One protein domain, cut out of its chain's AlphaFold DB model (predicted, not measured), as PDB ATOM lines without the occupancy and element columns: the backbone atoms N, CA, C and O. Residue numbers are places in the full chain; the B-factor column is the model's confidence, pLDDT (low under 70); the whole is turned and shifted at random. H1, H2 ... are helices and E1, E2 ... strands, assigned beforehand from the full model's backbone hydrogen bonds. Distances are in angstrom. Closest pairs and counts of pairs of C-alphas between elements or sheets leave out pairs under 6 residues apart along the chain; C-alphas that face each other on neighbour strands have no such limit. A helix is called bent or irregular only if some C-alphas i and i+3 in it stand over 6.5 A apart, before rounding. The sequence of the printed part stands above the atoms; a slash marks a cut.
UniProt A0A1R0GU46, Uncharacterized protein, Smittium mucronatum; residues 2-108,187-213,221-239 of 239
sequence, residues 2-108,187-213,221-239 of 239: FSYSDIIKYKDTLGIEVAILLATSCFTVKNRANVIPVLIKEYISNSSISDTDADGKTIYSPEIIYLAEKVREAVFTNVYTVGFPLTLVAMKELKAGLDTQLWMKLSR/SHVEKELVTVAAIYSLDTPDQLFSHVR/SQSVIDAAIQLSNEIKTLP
ATOM      1  N   PHE A   2     110.853 -31.039  12.046       93.75
ATOM      2  CA  PHE A   2     109.867 -30.446  12.953       93.75
ATOM      3  C   PHE A   2     110.407 -30.448  14.385       93.75
ATOM      4  O   PHE A   2     111.031 -31.432  14.789       93.75
ATOM      5  N   SER A   3     110.190 -29.359  15.112       93.50
ATOM      6  CA  SER A   3     110.848 -29.046  16.381       93.50
ATOM      7  C   SER A   3     109.932 -28.273  17.329       93.50
ATOM      8  O   SER A   3     108.837 -27.837  16.973       93.50
ATOM      9  N   TYR A   4     110.414 -28.032  18.542       92.50
ATOM     10  CA  TYR A   4     109.767 -27.212  19.555       92.50
ATOM     11  C   TYR A   4     109.435 -25.798  19.058       92.50
ATOM     12  O   TYR A   4     108.390 -25.245  19.397       92.50
ATOM     13  N   SER A   5     110.290 -25.221  18.208       92.19
ATOM     14  CA  SER A   5     110.049 -23.894  17.627       92.19
ATOM     15  C   SER A   5     108.811 -23.844  16.720       92.19
ATOM     16  O   SER A   5     108.168 -22.800  16.616       92.19
ATOM     17  N   ASP A   6     108.420 -24.978  16.135       95.31
ATOM     18  CA  ASP A   6     107.233 -25.073  15.285       95.31
ATOM     19  C   ASP A   6     105.942 -25.132  16.117       95.31
ATOM     20  O   ASP A   6     104.888 -24.702  15.648       95.31
ATOM     21  N   ILE A   7     106.015 -25.608  17.369       95.12
ATOM     22  CA  ILE A   7     104.856 -25.725  18.271       95.12
ATOM     23  C   ILE A   7     104.721 -24.566  19.261       95.12
ATOM     24  O   ILE A   7     103.604 -24.252  19.674       95.12
ATOM     25  N   ILE A   8     105.815 -23.891  19.633       96.06
ATOM     26  CA  ILE A   8     105.796 -22.845  20.672       96.06
ATOM     27  C   ILE A   8     104.893 -21.662  20.313       96.06
ATOM     28  O   ILE A   8     104.292 -21.055  21.196       96.06
ATOM     29  N   LYS A   9     104.723 -21.386  19.014       95.88
ATOM     30  CA  LYS A   9     103.808 -20.353  18.506       95.88
ATOM     31  C   LYS A   9     102.337 -20.599  18.872       95.88
ATOM     32  O   LYS A   9     101.557 -19.657  18.877       95.88
ATOM     33  N   TYR A  10     101.959 -21.836  19.207       97.75
ATOM     34  CA  TYR A  10     100.601 -22.184  19.633       97.75
ATOM     35  C   TYR A  10     100.387 -22.083  21.147       97.75
ATOM     36  O   TYR A  10      99.260 -22.269  21.603       97.75
ATOM     37  N   LYS A  11     101.426 -21.784  21.940       96.69
ATOM     38  CA  LYS A  11     101.361 -21.786  23.411       96.69
ATOM     39  C   LYS A  11     100.224 -20.929  23.964       96.69
ATOM     40  O   LYS A  11      99.540 -21.383  24.873       96.69
ATOM     41  N   ASP A  12      99.999 -19.742  23.410       97.56
ATOM     42  CA  ASP A  12      98.989 -18.815  23.934       97.56
ATOM     43  C   ASP A  12      97.552 -19.239  23.597       97.56
ATOM     44  O   ASP A  12      96.614 -18.820  24.268       97.56
ATOM     45  N   THR A  13      97.364 -20.075  22.568       98.00
ATOM     46  CA  THR A  13      96.032 -20.544  22.149       98.00
ATOM     47  C   THR A  13      95.731 -21.955  22.642       98.00
ATOM     48  O   THR A  13      94.666 -22.183  23.202       98.00
ATOM     49  N   LEU A  14      96.648 -22.905  22.441       97.88
ATOM     50  CA  LEU A  14      96.470 -24.312  22.818       97.88
ATOM     51  C   LEU A  14      97.011 -24.626  24.217       97.88
ATOM     52  O   LEU A  14      96.560 -25.575  24.851       97.88
ATOM     53  N   GLY A  15      98.004 -23.875  24.690       97.00
ATOM     54  CA  GLY A  15      98.926 -24.367  25.709       97.00
ATOM     55  C   GLY A  15      99.972 -25.303  25.096       97.00
ATOM     56  O   GLY A  15      99.709 -26.055  24.155       97.00
ATOM     57  N   ILE A  16     101.197 -25.249  25.622       96.12
ATOM     58  CA  ILE A  16     102.311 -26.019  25.051       96.12
ATOM     59  C   ILE A  16     102.129 -27.532  25.223       96.12
ATOM     60  O   ILE A  16     102.459 -28.287  24.314       96.12
ATOM     61  N   GLU A  17     101.547 -27.974  26.342       96.44
ATOM     62  CA  GLU A  17     101.269 -29.393  26.588       96.44
ATOM     63  C   GLU A  17     100.321 -29.957  25.529       96.44
ATOM     64  O   GLU A  17     100.660 -30.928  24.859       96.44
ATOM     65  N   VAL A  18      99.176 -29.302  25.306       98.44
ATOM     66  CA  VAL A  18      98.190 -29.727  24.302       98.44
ATOM     67  C   VAL A  18      98.814 -29.737  22.911       98.44
ATOM     68  O   VAL A  18      98.659 -30.722  22.195       98.44
ATOM     69  N   ALA A  19      99.589 -28.713  22.539       98.56
ATOM     70  CA  ALA A  19     100.288 -28.692  21.253       98.56
ATOM     71  C   ALA A  19     101.217 -29.912  21.065       98.56
ATOM     72  O   ALA A  19     101.236 -30.512  19.987       98.56
ATOM     73  N   ILE A  20     101.931 -30.340  22.115       98.44
ATOM     74  CA  ILE A  20     102.745 -31.569  22.095       98.44
ATOM     75  C   ILE A  20     101.861 -32.815  21.925       98.44
ATOM     76  O   ILE A  20     102.219 -33.707  21.152       98.44
ATOM     77  N   LEU A  21     100.701 -32.894  22.585       98.75
ATOM     78  CA  LEU A  21      99.764 -34.022  22.441       98.75
ATOM     79  C   LEU A  21      99.175 -34.118  21.024       98.75
ATOM     80  O   LEU A  21      99.060 -35.216  20.465       98.75
ATOM     81  N   LEU A  22      98.858 -32.984  20.397       98.75
ATOM     82  CA  LEU A  22      98.353 -32.966  19.019       98.75
ATOM     83  C   LEU A  22      99.439 -33.400  18.039       98.75
ATOM     84  O   LEU A  22      99.194 -34.247  17.176       98.75
ATOM     85  N   ALA A  23     100.660 -32.884  18.213       98.50
ATOM     86  CA  ALA A  23     101.805 -33.293  17.411       98.50
ATOM     87  C   ALA A  23     102.103 -34.791  17.573       98.50
ATOM     88  O   ALA A  23     102.315 -35.487  16.579       98.50
ATOM     89  N   THR A  24     102.038 -35.306  18.804       98.56
ATOM     90  CA  THR A  24     102.169 -36.737  19.127       98.56
ATOM     91  C   THR A  24     101.214 -37.580  18.289       98.56
ATOM     92  O   THR A  24     101.623 -38.574  17.683       98.56
ATOM     93  N   SER A  25      99.957 -37.158  18.195       98.50
ATOM     94  CA  SER A  25      98.914 -37.893  17.478       98.50
ATOM     95  C   SER A  25      99.114 -37.836  15.965       98.50
ATOM     96  O   SER A  25      99.097 -38.871  15.298       98.50
ATOM     97  N   CYS A  26      99.455 -36.662  15.428       98.50
ATOM     98  CA  CYS A  26      99.781 -36.504  14.009       98.50
ATOM     99  C   CYS A  26     100.997 -37.354  13.592       98.50
ATOM    100  O   CYS A  26     100.975 -38.019  12.555       98.50
ATOM    101  N   PHE A  27     102.067 -37.377  14.396       98.19
ATOM    102  CA  PHE A  27     103.264 -38.171  14.098       98.19
ATOM    103  C   PHE A  27     103.066 -39.673  14.309       98.19
ATOM    104  O   PHE A  27     103.693 -40.461  13.598       98.19
ATOM    105  N   THR A  28     102.183 -40.076  15.225       98.31
ATOM    106  CA  THR A  28     101.767 -41.480  15.374       98.31
ATOM    107  C   THR A  28     101.070 -41.958  14.100       98.31
ATOM    108  O   THR A  28     101.497 -42.948  13.508       98.31
ATOM    109  N   VAL A  29     100.082 -41.199  13.610       96.44
ATOM    110  CA  VAL A  29      99.370 -41.473  12.348       96.44
ATOM    111  C   VAL A  29     100.321 -41.550  11.155       96.44
ATOM    112  O   VAL A  29     100.227 -42.459  10.336       96.44
ATOM    113  N   LYS A  30     101.269 -40.615  11.052       95.94
ATOM    114  CA  LYS A  30     102.215 -40.550   9.926       95.94
ATOM    115  C   LYS A  30     103.348 -41.580   9.999       95.94
ATOM    116  O   LYS A  30     104.258 -41.501   9.179       95.94
ATOM    117  N   ASN A  31     103.335 -42.500  10.969       96.81
ATOM    118  CA  ASN A  31     104.426 -43.448  11.217       96.81
ATOM    119  C   ASN A  31     105.800 -42.754  11.356       96.81
ATOM    120  O   ASN A  31     106.812 -43.176  10.799       96.81
ATOM    121  N   ARG A  32     105.819 -41.627  12.073       96.69
ATOM    122  CA  ARG A  32     106.992 -40.768  12.317       96.69
ATOM    123  C   ARG A  32     107.160 -40.464  13.806       96.69
ATOM    124  O   ARG A  32     107.579 -39.379  14.210       96.69
ATOM    125  N   ALA A  33     106.804 -41.438  14.636       97.06
ATOM    126  CA  ALA A  33     106.764 -41.303  16.085       97.06
ATOM    127  C   ALA A  33     108.139 -41.059  16.736       97.06
ATOM    128  O   ALA A  33     108.205 -40.601  17.874       97.06
ATOM    129  N   ASN A  34     109.239 -41.275  16.009       96.62
ATOM    130  CA  ASN A  34     110.594 -40.940  16.448       96.62
ATOM    131  C   ASN A  34     110.790 -39.438  16.751       96.62
ATOM    132  O   ASN A  34     111.712 -39.074  17.478       96.62
ATOM    133  N   VAL A  35     109.925 -38.558  16.229       96.81
ATOM    134  CA  VAL A  35     109.941 -37.110  16.518       96.81
ATOM    135  C   VAL A  35     109.391 -36.791  17.917       96.81
ATOM    136  O   VAL A  35     109.810 -35.821  18.542       96.81
ATOM    137  N   ILE A  36     108.492 -37.621  18.451       97.31
ATOM    138  CA  ILE A  36     107.803 -37.398  19.733       97.31
ATOM    139  C   ILE A  36     108.785 -37.225  20.909       97.31
ATOM    140  O   ILE A  36     108.710 -36.204  21.597       97.31
ATOM    141  N   PRO A  37     109.740 -38.145  21.159       96.75
ATOM    142  CA  PRO A  37     110.698 -37.971  22.252       96.75
ATOM    143  C   PRO A  37     111.645 -36.779  22.044       96.75
ATOM    144  O   PRO A  37     112.147 -36.234  23.025       96.75
ATOM    145  N   VAL A  38     111.889 -36.355  20.797       95.56
ATOM    146  CA  VAL A  38     112.694 -35.156  20.503       95.56
ATOM    147  C   VAL A  38     111.963 -33.904  20.982       95.56
ATOM    148  O   VAL A  38     112.555 -33.112  21.710       95.56
ATOM    149  N   LEU A  39     110.666 -33.776  20.683       95.88
ATOM    150  CA  LEU A  39     109.850 -32.645  21.143       95.88
ATOM    151  C   LEU A  39     109.819 -32.530  22.672       95.88
ATOM    152  O   LEU A  39     109.926 -31.429  23.206       95.88
ATOM    153  N   ILE A  40     109.728 -33.659  23.385       95.19
ATOM    154  CA  ILE A  40     109.764 -33.667  24.855       95.19
ATOM    155  C   ILE A  40     111.124 -33.181  25.369       95.19
ATOM    156  O   ILE A  40     111.175 -32.347  26.269       95.19
ATOM    157  N   LYS A  41     112.235 -33.662  24.796       93.06
ATOM    158  CA  LYS A  41     113.586 -33.222  25.189       93.06
ATOM    159  C   LYS A  41     113.800 -31.735  24.944       93.06
ATOM    160  O   LYS A  41     114.370 -31.049  25.793       93.06
ATOM    161  N   GLU A  42     113.349 -31.238  23.800       93.56
ATOM    162  CA  GLU A  42     113.440 -29.818  23.478       93.56
ATOM    163  C   GLU A  42     112.576 -28.989  24.435       93.56
ATOM    164  O   GLU A  42     113.060 -27.988  24.953       93.56
ATOM    165  N   TYR A  43     111.359 -29.432  24.770       92.62
ATOM    166  CA  TYR A  43     110.532 -28.774  25.786       92.62
ATOM    167  C   TYR A  43     111.217 -28.721  27.158       92.62
ATOM    168  O   TYR A  43     111.281 -27.652  27.764       92.62
ATOM    169  N   ILE A  44     111.785 -29.835  27.634       90.50
ATOM    170  CA  ILE A  44     112.539 -29.884  28.900       90.50
ATOM    171  C   ILE A  44     113.702 -28.884  28.865       90.50
ATOM    172  O   ILE A  44     113.860 -28.078  29.779       90.50
ATOM    173  N   SER A  45     114.470 -28.876  27.774       88.75
ATOM    174  CA  SER A  45     115.626 -27.982  27.612       88.75
ATOM    175  C   SER A  45     115.229 -26.501  27.591       88.75
ATOM    176  O   SER A  45     115.997 -25.652  28.031       88.75
ATOM    177  N   ASN A  46     114.033 -26.185  27.087       86.12
ATOM    178  CA  ASN A  46     113.519 -24.817  26.983       86.12
ATOM    179  C   ASN A  46     112.718 -24.355  28.207       86.12
ATOM    180  O   ASN A  46     112.350 -23.184  28.280       86.12
ATOM    181  N   SER A  47     112.405 -25.248  29.146       77.31
ATOM    182  CA  SER A  47     111.551 -24.910  30.285       77.31
ATOM    183  C   SER A  47     112.337 -24.523  31.543       77.31
ATOM    184  O   SER A  47     111.772 -23.859  32.405       77.31
ATOM    185  N   SER A  48     113.643 -24.816  31.630       67.00
ATOM    186  CA  SER A  48     114.464 -24.602  32.844       67.00
ATOM    187  C   SER A  48     113.944 -25.374  34.072       67.00
ATOM    188  O   SER A  48     114.122 -24.934  35.203       67.00
ATOM    189  N   ILE A  49     113.274 -26.514  33.849       64.62
ATOM    190  CA  ILE A  49     112.532 -27.279  34.876       64.62
ATOM    191  C   ILE A  49     113.279 -28.559  35.328       64.62
ATOM    192  O   ILE A  49     112.783 -29.335  36.141       64.62
ATOM    193  N   SER A  50     114.495 -28.804  34.839       65.75
ATOM    194  CA  SER A  50     115.308 -29.945  35.277       65.75
ATOM    195  C   SER A  50     116.465 -29.502  36.170       65.75
ATOM    196  O   SER A  50     117.268 -28.671  35.749       65.75
ATOM    197  N   ASP A  51     116.572 -30.102  37.354       67.00
ATOM    198  CA  ASP A  51     117.727 -29.960  38.250       67.00
ATOM    199  C   ASP A  51     118.633 -31.201  38.134       67.00
ATOM    200  O   ASP A  51     118.278 -32.180  37.469       67.00
ATOM    201  N   THR A  52     119.797 -31.191  38.769       77.56
ATOM    202  CA  THR A  52     120.670 -32.366  38.895       77.56
ATOM    203  C   THR A  52     120.881 -32.720  40.357       77.56
ATOM    204  O   THR A  52     121.156 -31.845  41.174       77.56
ATOM    205  N   ASP A  53     120.771 -34.005  40.695       76.31
ATOM    206  CA  ASP A  53     121.111 -34.484  42.032       76.31
ATOM    207  C   ASP A  53     122.631 -34.458  42.283       76.31
ATOM    208  O   ASP A  53     123.437 -34.148  41.404       76.31
ATOM    209  N   ALA A  54     123.028 -34.798  43.511       73.50
ATOM    210  CA  ALA A  54     124.430 -34.844  43.926       73.50
ATOM    211  C   ALA A  54     125.291 -35.846  43.121       73.50
ATOM    212  O   ALA A  54     126.513 -35.703  43.105       73.50
ATOM    213  N   ASP A  55     124.671 -36.815  42.435       77.94
ATOM    214  CA  ASP A  55     125.336 -37.784  41.557       77.94
ATOM    215  C   ASP A  55     125.357 -37.318  40.084       77.94
ATOM    216  O   ASP A  55     125.792 -38.059  39.198       77.94
ATOM    217  N   GLY A  56     124.859 -36.109  39.795       75.44
ATOM    218  CA  GLY A  56     124.742 -35.557  38.447       75.44
ATOM    219  C   GLY A  56     123.595 -36.146  37.621       75.44
ATOM    220  O   GLY A  56     123.580 -35.971  36.400       75.44
ATOM    221  N   LYS A  57     122.635 -36.853  38.233       79.12
ATOM    222  CA  LYS A  57     121.447 -37.356  37.526       79.12
ATOM    223  C   LYS A  57     120.382 -36.279  37.447       79.12
ATOM    224  O   LYS A  57     120.112 -35.575  38.414       79.12
ATOM    225  N   THR A  58     119.714 -36.212  36.302       82.06
ATOM    226  CA  THR A  58     118.597 -35.295  36.091       82.06
ATOM    227  C   THR A  58     117.433 -35.613  37.032       82.06
ATOM    228  O   THR A  58     116.898 -36.725  37.037       82.06
ATOM    229  N   ILE A  59     117.013 -34.613  37.797       84.94
ATOM    230  CA  ILE A  59     115.781 -34.602  38.574       84.94
ATOM    231  C   ILE A  59     114.703 -33.973  37.693       84.94
ATOM    232  O   ILE A  59     114.763 -32.792  37.351       84.94
ATOM    233  N   TYR A  60     113.707 -34.777  37.329       88.88
ATOM    234  CA  TYR A  60     112.538 -34.303  36.596       88.88
ATOM    235  C   TYR A  60     111.482 -33.796  37.567       88.88
ATOM    236  O   TYR A  60     111.146 -34.483  38.536       88.88
ATOM    237  N   SER A  61     110.937 -32.617  37.284       90.19
ATOM    238  CA  SER A  61     109.813 -32.088  38.046       90.19
ATOM    239  C   SER A  61     108.542 -32.933  37.845       90.19
ATOM    240  O   SER A  61     108.424 -33.658  36.845       90.19
ATOM    241  N   PRO A  62     107.557 -32.825  38.757       91.75
ATOM    242  CA  PRO A  62     106.250 -33.453  38.588       91.75
ATOM    243  C   PRO A  62     105.566 -33.097  37.260       91.75
ATOM    244  O   PRO A  62     104.960 -33.965  36.641       91.75
ATOM    245  N   GLU A  63     105.710 -31.861  36.783       92.44
ATOM    246  CA  GLU A  63     105.118 -31.379  35.530       92.44
ATOM    247  C   GLU A  63     105.703 -32.099  34.306       92.44
ATOM    248  O   GLU A  63     104.962 -32.499  33.410       92.44
ATOM    249  N   ILE A  64     107.021 -32.334  34.276       93.38
ATOM    250  CA  ILE A  64     107.663 -33.080  33.180       93.38
ATOM    251  C   ILE A  64     107.248 -34.550  33.190       93.38
ATOM    252  O   ILE A  64     106.988 -35.127  32.130       93.38
ATOM    253  N   ILE A  65     107.175 -35.159  34.376       94.94
ATOM    254  CA  ILE A  65     106.708 -36.541  34.526       94.94
ATOM    255  C   ILE A  65     105.266 -36.644  34.022       94.94
ATOM    256  O   ILE A  65     104.972 -37.504  33.195       94.94
ATOM    257  N   TYR A  66     104.399 -35.724  34.445       95.44
ATOM    258  CA  TYR A  66     102.992 -35.714  34.064       95.44
ATOM    259  C   TYR A  66     102.784 -35.465  32.564       95.44
ATOM    260  O   TYR A  66     101.995 -36.164  31.929       95.44
ATOM    261  N   LEU A  67     103.549 -34.562  31.939       96.94
ATOM    262  CA  LEU A  67     103.526 -34.393  30.482       96.94
ATOM    263  C   LEU A  67     103.939 -35.681  29.757       96.94
ATOM    264  O   LEU A  67     103.293 -36.078  28.788       96.94
ATOM    265  N   ALA A  68     105.002 -36.350  30.208       97.19
ATOM    266  CA  ALA A  68     105.439 -37.607  29.605       97.19
ATOM    267  C   ALA A  68     104.383 -38.719  29.766       97.19
ATOM    268  O   ALA A  68     104.191 -39.520  28.846       97.19
ATOM    269  N   GLU A  69     103.656 -38.747  30.888       97.38
ATOM    270  CA  GLU A  69     102.500 -39.627  31.083       97.38
ATOM    271  C   GLU A  69     101.362 -39.299  30.116       97.38
ATOM    272  O   GLU A  69     100.865 -40.214  29.458       97.38
ATOM    273  N   LYS A  70     101.006 -38.019  29.952       98.12
ATOM    274  CA  LYS A  70      99.996 -37.580  28.978       98.12
ATOM    275  C   LYS A  70     100.374 -37.931  27.544       98.12
ATOM    276  O   LYS A  70      99.529 -38.412  26.800       98.12
ATOM    277  N   VAL A  71     101.634 -37.748  27.146       98.56
ATOM    278  CA  VAL A  71     102.100 -38.127  25.801       98.56
ATOM    279  C   VAL A  71     101.990 -39.636  25.594       98.56
ATOM    280  O   VAL A  71     101.510 -40.086  24.552       98.56
ATOM    281  N   ARG A  72     102.390 -40.434  26.588       98.00
ATOM    282  CA  ARG A  72     102.240 -41.892  26.538       98.00
ATOM    283  C   ARG A  72     100.768 -42.304  26.438       98.00
ATOM    284  O   ARG A  72     100.444 -43.196  25.657       98.00
ATOM    285  N   GLU A  73      99.890 -41.638  27.183       97.50
ATOM    286  CA  GLU A  73      98.445 -41.866  27.136       97.50
ATOM    287  C   GLU A  73      97.834 -41.425  25.803       97.50
ATOM    288  O   GLU A  73      96.959 -42.109  25.288       97.50
ATOM    289  N   ALA A  74      98.326 -40.353  25.178       98.19
ATOM    290  CA  ALA A  74      97.893 -39.938  23.844       98.19
ATOM    291  C   ALA A  74      98.282 -40.979  22.784       98.19
ATOM    292  O   ALA A  74      97.470 -41.328  21.930       98.19
ATOM    293  N   VAL A  75      99.494 -41.547  22.858       98.25
ATOM    294  CA  VAL A  75      99.897 -42.667  21.985       98.25
ATOM    295  C   VAL A  75      98.977 -43.876  22.179       98.25
ATOM    296  O   VAL A  75      98.551 -44.474  21.190       98.25
ATOM    297  N   PHE A  76      98.652 -44.229  23.427       96.56
ATOM    298  CA  PHE A  76      97.718 -45.316  23.723       96.56
ATOM    299  C   PHE A  76      96.307 -45.013  23.209       96.56
ATOM    300  O   PHE A  76      95.735 -45.839  22.506       96.56
ATOM    301  N   THR A  77      95.789 -43.814  23.476       95.81
ATOM    302  CA  THR A  77      94.472 -43.351  23.024       95.81
ATOM    303  C   THR A  77      94.353 -43.450  21.509       95.81
ATOM    304  O   THR A  77      93.333 -43.899  21.019       95.81
ATOM    305  N   ASN A  78      95.407 -43.159  20.743       96.69
ATOM    306  CA  ASN A  78      95.365 -43.277  19.282       96.69
ATOM    307  C   ASN A  78      95.117 -44.711  18.757       96.69
ATOM    308  O   ASN A  78      94.863 -44.868  17.561       96.69
ATOM    309  N   VAL A  79      95.155 -45.756  19.596       96.06
ATOM    310  CA  VAL A  79      94.944 -47.151  19.168       96.06
ATOM    311  C   VAL A  79      93.608 -47.380  18.467       96.06
ATOM    312  O   VAL A  79      93.568 -48.183  17.540       96.06
ATOM    313  N   TYR A  80      92.539 -46.667  18.832       92.50
ATOM    314  CA  TYR A  80      91.258 -46.824  18.133       92.50
ATOM    315  C   TYR A  80      91.247 -46.102  16.772       92.50
ATOM    316  O   TYR A  80      90.583 -46.545  15.844       92.50
ATOM    317  N   THR A  81      92.043 -45.039  16.596       92.75
ATOM    318  CA  THR A  81      92.183 -44.345  15.300       92.75
ATOM    319  C   THR A  81      93.143 -45.023  14.325       92.75
ATOM    320  O   THR A  81      92.896 -45.004  13.122       92.75
ATOM    321  N   VAL A  82      94.265 -45.580  14.803       94.81
ATOM    322  CA  VAL A  82      95.349 -46.093  13.932       94.81
ATOM    323  C   VAL A  82      95.637 -47.584  14.096       94.81
ATOM    324  O   VAL A  82      96.480 -48.138  13.384       94.81
ATOM    325  N   GLY A  83      94.961 -48.244  15.032       95.56
ATOM    326  CA  GLY A  83      95.178 -49.643  15.367       95.56
ATOM    327  C   GLY A  83      96.478 -49.908  16.132       95.56
ATOM    328  O   GLY A  83      97.386 -49.082  16.242       95.56
ATOM    329  N   PHE A  84      96.599 -51.143  16.624       96.38
ATOM    330  CA  PHE A  84      97.779 -51.605  17.358       96.38
ATOM    331  C   PHE A  84      99.118 -51.435  16.629       96.38
ATOM    332  O   PHE A  84     100.081 -51.081  17.309       96.38
ATOM    333  N   PRO A  85      99.251 -51.668  15.304       97.56
ATOM    334  CA  PRO A  85     100.559 -51.612  14.654       97.56
ATOM    335  C   PRO A  85     101.269 -50.267  14.843       97.56
ATOM    336  O   PRO A  85     102.411 -50.240  15.306       97.56
ATOM    337  N   LEU A  86     100.591 -49.150  14.558       97.88
ATOM    338  CA  LEU A  86     101.185 -47.818  14.697       97.88
ATOM    339  C   LEU A  86     101.303 -47.384  16.160       97.88
ATOM    340  O   LEU A  86     102.311 -46.779  16.527       97.88
ATOM    341  N   THR A  87     100.359 -47.768  17.024       98.25
ATOM    342  CA  THR A  87     100.482 -47.533  18.471       98.25
ATOM    343  C   THR A  87     101.708 -48.229  19.064       98.25
ATOM    344  O   THR A  87     102.440 -47.621  19.843       98.25
ATOM    345  N   LEU A  88     101.985 -49.482  18.690       98.31
ATOM    346  CA  LEU A  88     103.144 -50.232  19.187       98.31
ATOM    347  C   LEU A  88     104.465 -49.637  18.694       98.31
ATOM    348  O   LEU A  88     105.410 -49.524  19.479       98.31
ATOM    349  N   VAL A  89     104.528 -49.226  17.423       98.38
ATOM    350  CA  VAL A  89     105.691 -48.504  16.881       98.38
ATOM    351  C   VAL A  89     105.909 -47.212  17.661       98.38
ATOM    352  O   VAL A  89     107.006 -46.990  18.171       98.38
ATOM    353  N   ALA A  90     104.868 -46.401  17.844       98.50
ATOM    354  CA  ALA A  90     104.984 -45.134  18.554       98.50
ATOM    355  C   ALA A  90     105.379 -45.300  20.026       98.50
ATOM    356  O   ALA A  90     106.241 -44.571  20.516       98.50
ATOM    357  N   MET A  91     104.832 -46.301  20.717       98.31
ATOM    358  CA  MET A  91     105.192 -46.609  22.102       98.31
ATOM    359  C   MET A  91     106.659 -47.047  22.221       98.31
ATOM    360  O   MET A  91     107.350 -46.669  23.172       98.31
ATOM    361  N   LYS A  92     107.156 -47.825  21.249       98.38
ATOM    362  CA  LYS A  92     108.562 -48.239  21.180       98.38
ATOM    363  C   LYS A  92     109.485 -47.043  20.944       98.38
ATOM    364  O   LYS A  92     110.467 -46.913  21.671       98.38
ATOM    365  N   GLU A  93     109.169 -46.185  19.976       98.31
ATOM    366  CA  GLU A  93     109.943 -44.969  19.681       98.31
ATOM    367  C   GLU A  93     109.973 -44.019  20.884       98.31
ATOM    368  O   GLU A  93     111.040 -43.560  21.289       98.31
ATOM    369  N   LEU A  94     108.822 -43.800  21.529       98.25
ATOM    370  CA  LEU A  94     108.726 -42.998  22.747       98.25
ATOM    371  C   LEU A  94     109.617 -43.569  23.857       98.25
ATOM    372  O   LEU A  94     110.417 -42.842  24.443       98.25
ATOM    373  N   LYS A  95     109.529 -44.879  24.117       97.62
ATOM    374  CA  LYS A  95     110.345 -45.547  25.137       97.62
ATOM    375  C   LYS A  95     111.843 -45.476  24.840       97.62
ATOM    376  O   LYS A  95     112.626 -45.319  25.772       97.62
ATOM    377  N   ALA A  96     112.237 -45.674  23.585       97.12
ATOM    378  CA  ALA A  96     113.639 -45.670  23.178       97.12
ATOM    379  C   ALA A  96     114.235 -44.257  23.196       97.12
ATOM    380  O   ALA A  96     115.417 -44.089  23.489       97.12
ATOM    381  N   GLY A  97     113.425 -43.249  22.873       95.50
ATOM    382  CA  GLY A  97     113.873 -41.870  22.797       95.50
ATOM    383  C   GLY A  97     113.838 -41.122  24.126       95.50
ATOM    384  O   GLY A  97     114.633 -40.199  24.287       95.50
ATOM    385  N   LEU A  98     112.965 -41.478  25.071       94.00
ATOM    386  CA  LEU A  98     112.940 -40.854  26.397       94.00
ATOM    387  C   LEU A  98     114.133 -41.281  27.260       94.00
ATOM    388  O   LEU A  98     114.642 -42.395  27.153       94.00
ATOM    389  N   ASP A  99     114.560 -40.383  28.147       90.94
ATOM    390  CA  ASP A  99     115.561 -40.717  29.154       90.94
ATOM    391  C   ASP A  99     115.077 -41.861  30.064       90.94
ATOM    392  O   ASP A  99     113.898 -41.956  30.423       90.94
ATOM    393  N   THR A 100     116.003 -42.739  30.454       91.50
ATOM    394  CA  THR A 100     115.666 -43.945  31.221       91.50
ATOM    395  C   THR A 100     115.147 -43.601  32.615       91.50
ATOM    396  O   THR A 100     114.217 -44.261  33.082       91.50
ATOM    397  N   GLN A 101     115.692 -42.567  33.269       90.00
ATOM    398  CA  GLN A 101     115.216 -42.158  34.592       90.00
ATOM    399  C   GLN A 101     113.801 -41.597  34.503       90.00
ATOM    400  O   GLN A 101     112.944 -41.998  35.291       90.00
ATOM    401  N   LEU A 102     113.525 -40.761  33.498       92.38
ATOM    402  CA  LEU A 102     112.171 -40.263  33.247       92.38
ATOM    403  C   LEU A 102     111.189 -41.413  32.985       92.38
ATOM    404  O   LEU A 102     110.146 -41.491  33.632       92.38
ATOM    405  N   TRP A 103     111.535 -42.364  32.108       95.25
ATOM    406  CA  TRP A 103     110.669 -43.512  31.804       95.25
ATOM    407  C   TRP A 103     110.337 -44.356  33.043       95.25
ATOM    408  O   TRP A 103     109.231 -44.887  33.163       95.25
ATOM    409  N   MET A 104     111.287 -44.514  33.968       94.12
ATOM    410  CA  MET A 104     111.071 -45.265  35.208       94.12
ATOM    411  C   MET A 104     110.154 -44.550  36.205       94.12
ATOM    412  O   MET A 104     109.588 -45.225  37.062       94.12
ATOM    413  N   LYS A 105     109.990 -43.226  36.096       94.25
ATOM    414  CA  LYS A 105     109.084 -42.440  36.948       94.25
ATOM    415  C   LYS A 105     107.627 -42.488  36.497       94.25
ATOM    416  O   LYS A 105     106.758 -42.229  37.320       94.25
ATOM    417  N   LEU A 106     107.360 -42.832  35.234       95.44
ATOM    418  CA  LEU A 106     105.993 -42.907  34.719       95.44
ATOM    419  C   LEU A 106     105.196 -43.995  35.448       95.44
ATOM    420  O   LEU A 106     105.670 -45.128  35.609       95.44
ATOM    421  N   SER A 107     103.954 -43.678  35.800       93.00
ATOM    422  CA  SER A 107     102.995 -44.596  36.406       93.00
ATOM    423  C   SER A 107     102.891 -45.894  35.606       93.00
ATOM    424  O   SER A 107     102.912 -45.904  34.372       93.00
ATOM    425  N   ARG A 108     102.774 -47.017  36.311       89.00
ATOM    426  CA  ARG A 108     102.497 -48.342  35.727       89.00
ATOM    427  C   ARG A 108     101.136 -48.880  36.153       89.00
ATOM    428  O   ARG A 108     100.866 -50.068  35.981       89.00
ATOM    429  N   SER A 187      92.130 -35.613  30.021       96.94
ATOM    430  CA  SER A 187      90.739 -35.171  30.105       96.94
ATOM    431  C   SER A 187      89.964 -35.475  28.818       96.94
ATOM    432  O   SER A 187      90.554 -35.654  27.749       96.94
ATOM    433  N   HIS A 188      88.628 -35.448  28.889       96.56
ATOM    434  CA  HIS A 188      87.761 -35.574  27.709       96.56
ATOM    435  C   HIS A 188      88.106 -34.539  26.626       96.56
ATOM    436  O   HIS A 188      88.220 -34.880  25.452       96.56
ATOM    437  N   VAL A 189      88.371 -33.289  27.020       97.69
ATOM    438  CA  VAL A 189      88.774 -32.215  26.096       97.69
ATOM    439  C   VAL A 189      90.096 -32.535  25.394       97.69
ATOM    440  O   VAL A 189      90.198 -32.372  24.179       97.69
ATOM    441  N   GLU A 190      91.108 -33.003  26.127       98.44
ATOM    442  CA  GLU A 190      92.404 -33.356  25.535       98.44
ATOM    443  C   GLU A 190      92.290 -34.546  24.585       98.44
ATOM    444  O   GLU A 190      92.884 -34.509  23.507       98.44
ATOM    445  N   LYS A 191      91.509 -35.569  24.952       97.81
ATOM    446  CA  LYS A 191      91.245 -36.721  24.082       97.81
ATOM    447  C   LYS A 191      90.576 -36.286  22.794       97.81
ATOM    448  O   LYS A 191      91.082 -36.623  21.736       97.81
ATOM    449  N   GLU A 192      89.526 -35.478  22.876       98.31
ATOM    450  CA  GLU A 192      88.801 -35.002  21.699       98.31
ATOM    451  C   GLU A 192      89.710 -34.199  20.751       98.31
ATOM    452  O   GLU A 192      89.671 -34.382  19.534       98.31
ATOM    453  N   LEU A 193      90.592 -33.349  21.287       98.75
ATOM    454  CA  LEU A 193      91.563 -32.619  20.467       98.75
ATOM    455  C   LEU A 193      92.616 -33.551  19.845       98.75
ATOM    456  O   LEU A 193      92.943 -33.401  18.665       98.75
ATOM    457  N   VAL A 194      93.118 -34.534  20.600       98.50
ATOM    458  CA  VAL A 194      94.014 -35.596  20.105       98.50
ATOM    459  C   VAL A 194      93.357 -36.375  18.962       98.50
ATOM    460  O   VAL A 194      93.983 -36.566  17.915       98.50
ATOM    461  N   THR A 195      92.086 -36.741  19.116       98.31
ATOM    462  CA  THR A 195      91.264 -37.392  18.093       98.31
ATOM    463  C   THR A 195      91.167 -36.541  16.837       98.31
ATOM    464  O   THR A 195      91.481 -37.033  15.754       98.31
ATOM    465  N   VAL A 196      90.797 -35.261  16.968       98.69
ATOM    466  CA  VAL A 196      90.724 -34.307  15.848       98.69
ATOM    467  C   VAL A 196      92.058 -34.230  15.106       98.69
ATOM    468  O   VAL A 196      92.081 -34.290  13.876       98.69
ATOM    469  N   ALA A 197      93.176 -34.159  15.829       98.69
ATOM    470  CA  ALA A 197      94.501 -34.096  15.225       98.69
ATOM    471  C   ALA A 197      94.860 -35.375  14.445       98.69
ATOM    472  O   ALA A 197      95.409 -35.309  13.335       98.69
ATOM    473  N   ALA A 198      94.518 -36.542  14.998       98.31
ATOM    474  CA  ALA A 198      94.745 -37.833  14.360       98.31
ATOM    475  C   ALA A 198      93.899 -37.999  13.087       98.31
ATOM    476  O   ALA A 198      94.442 -38.274  12.015       98.31
ATOM    477  N   ILE A 199      92.586 -37.774  13.166       98.06
ATOM    478  CA  ILE A 199      91.662 -37.969  12.034       98.06
ATOM    479  C   ILE A 199      91.851 -36.923  10.928       98.06
ATOM    480  O   ILE A 199      91.707 -37.242   9.747       98.06
ATOM    481  N   TYR A 200      92.275 -35.699  11.270       98.50
ATOM    482  CA  TYR A 200      92.707 -34.715  10.274       98.50
ATOM    483  C   TYR A 200      93.896 -35.240   9.452       98.50
ATOM    484  O   TYR A 200      93.937 -35.122   8.220       98.50
ATOM    485  N   SER A 201      94.863 -35.852  10.141       97.06
ATOM    486  CA  SER A 201      96.057 -36.436   9.525       97.06
ATOM    487  C   SER A 201      95.737 -37.681   8.691       97.06
ATOM    488  O   SER A 201      96.360 -37.867   7.647       97.06
ATOM    489  N   LEU A 202      94.759 -38.491   9.118       96.50
ATOM    490  CA  LEU A 202      94.257 -39.671   8.397       96.50
ATOM    491  C   LEU A 202      93.394 -39.336   7.173       96.50
ATOM    492  O   LEU A 202      93.138 -40.226   6.369       96.50
ATOM    493  N   ASP A 203      92.964 -38.081   7.023       96.12
ATOM    494  CA  ASP A 203      92.099 -37.628   5.928       96.12
ATOM    495  C   ASP A 203      90.702 -38.278   5.930       96.12
ATOM    496  O   ASP A 203      90.187 -38.708   4.900       96.12
ATOM    497  N   THR A 204      90.066 -38.340   7.106       96.88
ATOM    498  CA  THR A 204      88.712 -38.894   7.287       96.88
ATOM    499  C   THR A 204      87.676 -37.780   7.546       96.88
ATOM    500  O   THR A 204      87.295 -37.525   8.692       96.88
ATOM    501  N   PRO A 205      87.187 -37.072   6.505       96.94
ATOM    502  CA  PRO A 205      86.414 -35.833   6.662       96.94
ATOM    503  C   PRO A 205      85.084 -35.992   7.416       96.94
ATOM    504  O   PRO A 205      84.727 -35.105   8.189       96.94
ATOM    505  N   ASP A 206      84.370 -37.109   7.255       95.31
ATOM    506  CA  ASP A 206      83.100 -37.347   7.964       95.31
ATOM    507  C   ASP A 206      83.305 -37.542   9.476       95.31
ATOM    508  O   ASP A 206      82.518 -37.060  10.302       95.31
ATOM    509  N   GLN A 207      84.407 -38.203   9.847       96.00
ATOM    510  CA  GLN A 207      84.833 -38.339  11.240       96.00
ATOM    511  C   GLN A 207      85.281 -36.984  11.786       96.00
ATOM    512  O   GLN A 207      84.802 -36.550  12.834       96.00
ATOM    513  N   LEU A 208      86.115 -36.255  11.032       98.19
ATOM    514  CA  LEU A 208      86.569 -34.915  11.403       98.19
ATOM    515  C   LEU A 208      85.396 -33.960  11.646       98.19
ATOM    516  O   LEU A 208      85.377 -33.250  12.650       98.19
ATOM    517  N   PHE A 209      84.387 -33.966  10.775       97.50
ATOM    518  CA  PHE A 209      83.179 -33.162  10.950       97.50
ATOM    519  C   PHE A 209      82.463 -33.479  12.268       97.50
ATOM    520  O   PHE A 209      82.032 -32.570  12.986       97.50
ATOM    521  N   SER A 210      82.338 -34.763  12.597       96.69
ATOM    522  CA  SER A 210      81.632 -35.221  13.795       96.69
ATOM    523  C   SER A 210      82.365 -34.826  15.080       96.69
ATOM    524  O   SER A 210      81.736 -34.279  15.992       96.69
ATOM    525  N   HIS A 211      83.686 -34.998  15.107       97.94
ATOM    526  CA  HIS A 211      84.544 -34.668  16.247       97.94
ATOM    527  C   HIS A 211      84.751 -33.152  16.424       97.94
ATOM    528  O   HIS A 211      84.646 -32.631  17.529       97.94
ATOM    529  N   VAL A 212      84.845 -32.362  15.346       98.44
ATOM    530  CA  VAL A 212      84.820 -30.886  15.454       98.44
ATOM    531  C   VAL A 212      83.505 -30.388  16.071       98.44
ATOM    532  O   VAL A 212      83.489 -29.412  16.827       98.44
ATOM    533  N   ARG A 213      82.373 -31.046  15.791       97.94
ATOM    534  CA  ARG A 213      81.107 -30.733  16.475       97.94
ATOM    535  C   ARG A 213      81.123 -31.165  17.936       97.94
ATOM    536  O   ARG A 213      80.536 -30.456  18.751       97.94
ATOM    537  N   SER A 221      86.682 -23.534  22.520       98.31
ATOM    538  CA  SER A 221      86.570 -22.321  21.711       98.31
ATOM    539  C   SER A 221      86.960 -22.578  20.254       98.31
ATOM    540  O   SER A 221      87.818 -23.408  19.947       98.31
ATOM    541  N   GLN A 222      86.364 -21.815  19.334       98.50
ATOM    542  CA  GLN A 222      86.676 -21.938  17.909       98.50
ATOM    543  C   GLN A 222      88.168 -21.682  17.627       98.50
ATOM    544  O   GLN A 222      88.751 -22.397  16.825       98.50
ATOM    545  N   SER A 223      88.810 -20.753  18.348       98.50
ATOM    546  CA  SER A 223      90.245 -20.472  18.194       98.50
ATOM    547  C   SER A 223      91.136 -21.666  18.551       98.50
ATOM    548  O   SER A 223      92.149 -21.884  17.894       98.50
ATOM    549  N   VAL A 224      90.764 -22.454  19.566       98.75
ATOM    550  CA  VAL A 224      91.483 -23.684  19.938       98.75
ATOM    551  C   VAL A 224      91.305 -24.755  18.864       98.75
ATOM    552  O   VAL A 224      92.281 -25.388  18.468       98.75
ATOM    553  N   ILE A 225      90.085 -24.928  18.346       98.75
ATOM    554  CA  ILE A 225      89.797 -25.881  17.261       98.75
ATOM    555  C   ILE A 225      90.588 -25.515  15.996       98.75
ATOM    556  O   ILE A 225      91.220 -26.378  15.389       98.75
ATOM    557  N   ASP A 226      90.589 -24.236  15.619       98.69
ATOM    558  CA  ASP A 226      91.296 -23.748  14.433       98.69
ATOM    559  C   ASP A 226      92.812 -23.929  14.581       98.69
ATOM    560  O   ASP A 226      93.467 -24.410  13.657       98.69
ATOM    561  N   ALA A 227      93.369 -23.626  15.759       98.75
ATOM    562  CA  ALA A 227      94.782 -23.845  16.056       98.75
ATOM    563  C   ALA A 227      95.166 -25.335  16.024       98.75
ATOM    564  O   ALA A 227      96.229 -25.680  15.506       98.75
ATOM    565  N   ALA A 228      94.300 -26.221  16.526       98.75
ATOM    566  CA  ALA A 228      94.501 -27.666  16.455       98.75
ATOM    567  C   ALA A 228      94.562 -28.150  14.998       98.75
ATOM    568  O   ALA A 228      95.514 -28.824  14.609       98.75
ATOM    569  N   ILE A 229      93.595 -27.737  14.172       98.69
ATOM    570  CA  ILE A 229      93.551 -28.053  12.737       98.69
ATOM    571  C   ILE A 229      94.774 -27.488  12.008       98.69
ATOM    572  O   ILE A 229      95.368 -28.179  11.179       98.69
ATOM    573  N   GLN A 230      95.171 -26.252  12.311       98.62
ATOM    574  CA  GLN A 230      96.326 -25.614  11.687       98.62
ATOM    575  C   GLN A 230      97.619 -26.376  11.999       98.62
ATOM    576  O   GLN A 230      98.361 -26.709  11.074       98.62
ATOM    577  N   LEU A 231      97.862 -26.709  13.269       98.62
ATOM    578  CA  LEU A 231      99.015 -27.509  13.682       98.62
ATOM    579  C   LEU A 231      99.014 -28.881  12.992       98.62
ATOM    580  O   LEU A 231     100.035 -29.312  12.451       98.62
ATOM    581  N   SER A 232      97.864 -29.556  12.953       98.56
ATOM    582  CA  SER A 232      97.726 -30.836  12.256       98.56
ATOM    583  C   SER A 232      98.007 -30.724  10.761       98.56
ATOM    584  O   SER A 232      98.672 -31.596  10.208       98.56
ATOM    585  N   ASN A 233      97.573 -29.650  10.102       98.31
ATOM    586  CA  ASN A 233      97.870 -29.400   8.693       98.31
ATOM    587  C   ASN A 233      99.357 -29.155   8.435       98.31
ATOM    588  O   ASN A 233      99.924 -29.726   7.500       98.31
ATOM    589  N   GLU A 234     100.005 -28.350   9.274       97.62
ATOM    590  CA  GLU A 234     101.447 -28.113   9.191       97.62
ATOM    591  C   GLU A 234     102.217 -29.432   9.292       97.62
ATOM    592  O   GLU A 234     103.077 -29.696   8.457       97.62
ATOM    593  N   ILE A 235     101.848 -30.319  10.222       97.88
ATOM    594  CA  ILE A 235     102.475 -31.643  10.358       97.88
ATOM    595  C   ILE A 235     102.111 -32.576   9.193       97.88
ATOM    596  O   ILE A 235     102.972 -33.302   8.684       97.88
ATOM    597  N   LYS A 236     100.849 -32.577   8.746       96.38
ATOM    598  CA  LYS A 236     100.367 -33.400   7.624       96.38
ATOM    599  C   LYS A 236     101.143 -33.102   6.346       96.38
ATOM    600  O   LYS A 236     101.486 -34.048   5.638       96.38
ATOM    601  N   THR A 237     101.455 -31.834   6.101       95.50
ATOM    602  CA  THR A 237     102.144 -31.344   4.898       95.50
ATOM    603  C   THR A 237     103.670 -31.367   4.991       95.50
ATOM    604  O   THR A 237     104.335 -31.058   4.002       95.50
ATOM    605  N   LEU A 238     104.244 -31.782   6.129       93.94
ATOM    606  CA  LEU A 238     105.686 -32.007   6.224       93.94
ATOM    607  C   LEU A 238     106.143 -33.063   5.202       93.94
ATOM    608  O   LEU A 238     105.486 -34.107   5.095       93.94
ATOM    609  N   PRO A 239     107.288 -32.828   4.532       83.31
ATOM    610  CA  PRO A 239     107.912 -33.812   3.655       83.31
ATOM    611  C   PRO A 239     108.370 -35.049   4.432       83.31
ATOM    612  O   PRO A 239     108.691 -34.925   5.644       83.31
TER     613      PRO A 239
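This is residues 2 to 108, 187 to 213 and 221 to 239 of the 239 residues of an uncharacterized protein of Smittium mucronatum (UniProt A0A1R0GU46). Helix H3 is the core of a mostly helical body; H4, H5, H8 and H10 surround it in a bundle of five, the packing is mostly crossed, and kinked H6 crosses the end of H3 at residues 28 and 29. The small strand hairpin E1 and E2 makes one end of the long axis and H9 the other, while short H1 packs on H3 and short H2 on H10. Printed are 153 residues, with ten named helices and two named antiparallel strands, in the order H1 to H4, E1, E2, H5 to H10. The whole is compact, with a radius of gyration of the C-alphas of 15.2 A, yet elongated, spanning 55 by 34 by 31 A.

Start at H1, residues 4 to 8, which touches residues 16 to 20 of the hub H3, residues 16 to 29; the closest C-alphas, of Ile 7 and Ala 19, are 6.2 A apart. H2, residues 11 to 14, touches H10, residues 222 to 236, through residues 223 to 228 of H10 alone, closest at C-alphas 14 and 224, 5.8 A. H3 and H4, residues 33 to 47, form a helical hairpin at a shallow tilt of 14 degrees, opposite ways, with C-alphas 27 and 33 closest at 5.1 A. E1, residues 50 to 52, and E2, residues 58 to 60, form an antiparallel hairpin; look for N 59 and O 51, 2.8 A apart and within hydrogen-bond range. H5, residues 62 to 77, touches H3 at a shallow tilt of 30 degrees, the same way, closest at C-alphas 71 and 21, 5.8 A. Residues 72 to 76 of H5 touch residues 87 to 94 of H6, residues 79 to 97, closest at C-alphas 75 and 87, 6.0 A; these two helices form a hairpin. H6 has a kink of 77 degrees near residue 86 and is irregular, C-alphas 81 and 84 being 9.4 A apart; H4 is only just irregular, with 6.52 A between C-alphas 34 and 37. H7, residues 100 to 105, is close to but not clearly touching H5, with C-alphas 102 and 65 closest at 6.7 A. H8, residues 188 to 202, touches H3 at a steep tilt of 39 degrees, closest at C-alphas 194 and 22, 5.2 A, and forms a hairpin with H9, residues 205 to 213, closest at C-alphas 199 and 208, 6.0 A. H10 touches H8, closest at C-alphas 232 and 197, 5.5 A. Each O i to N i+4 pair is within hydrogen-bond range in H1, H3, H5, H7, H8, H9 and H10, against 9 of 11 in H4 and 12 of 15 in H6; H2 is too short for such a pair.

Find C-alpha 4 at (109.767, -27.212, 19.555), where H1 begins. H3 measures 20.2 A from first to last C-alpha, H4 22.2 A, H5 21.9 A, H6 20.0 A and H8 20.8 A. H10 runs 20.6 A to C-alpha 236 at (100.367, -33.400, 7.624).

The C-alphas of Ala 54 and Asp 206, the two farthest apart, are 54.8 A apart. Residues 109 to 186 and 214 to 220 are not printed, with C-alpha gaps of 18.5 A and 11.3 A. The links printed whole are tight. Confidence is under 70 at residues 48 to 51; mean pLDDT of the printed part is 94.4.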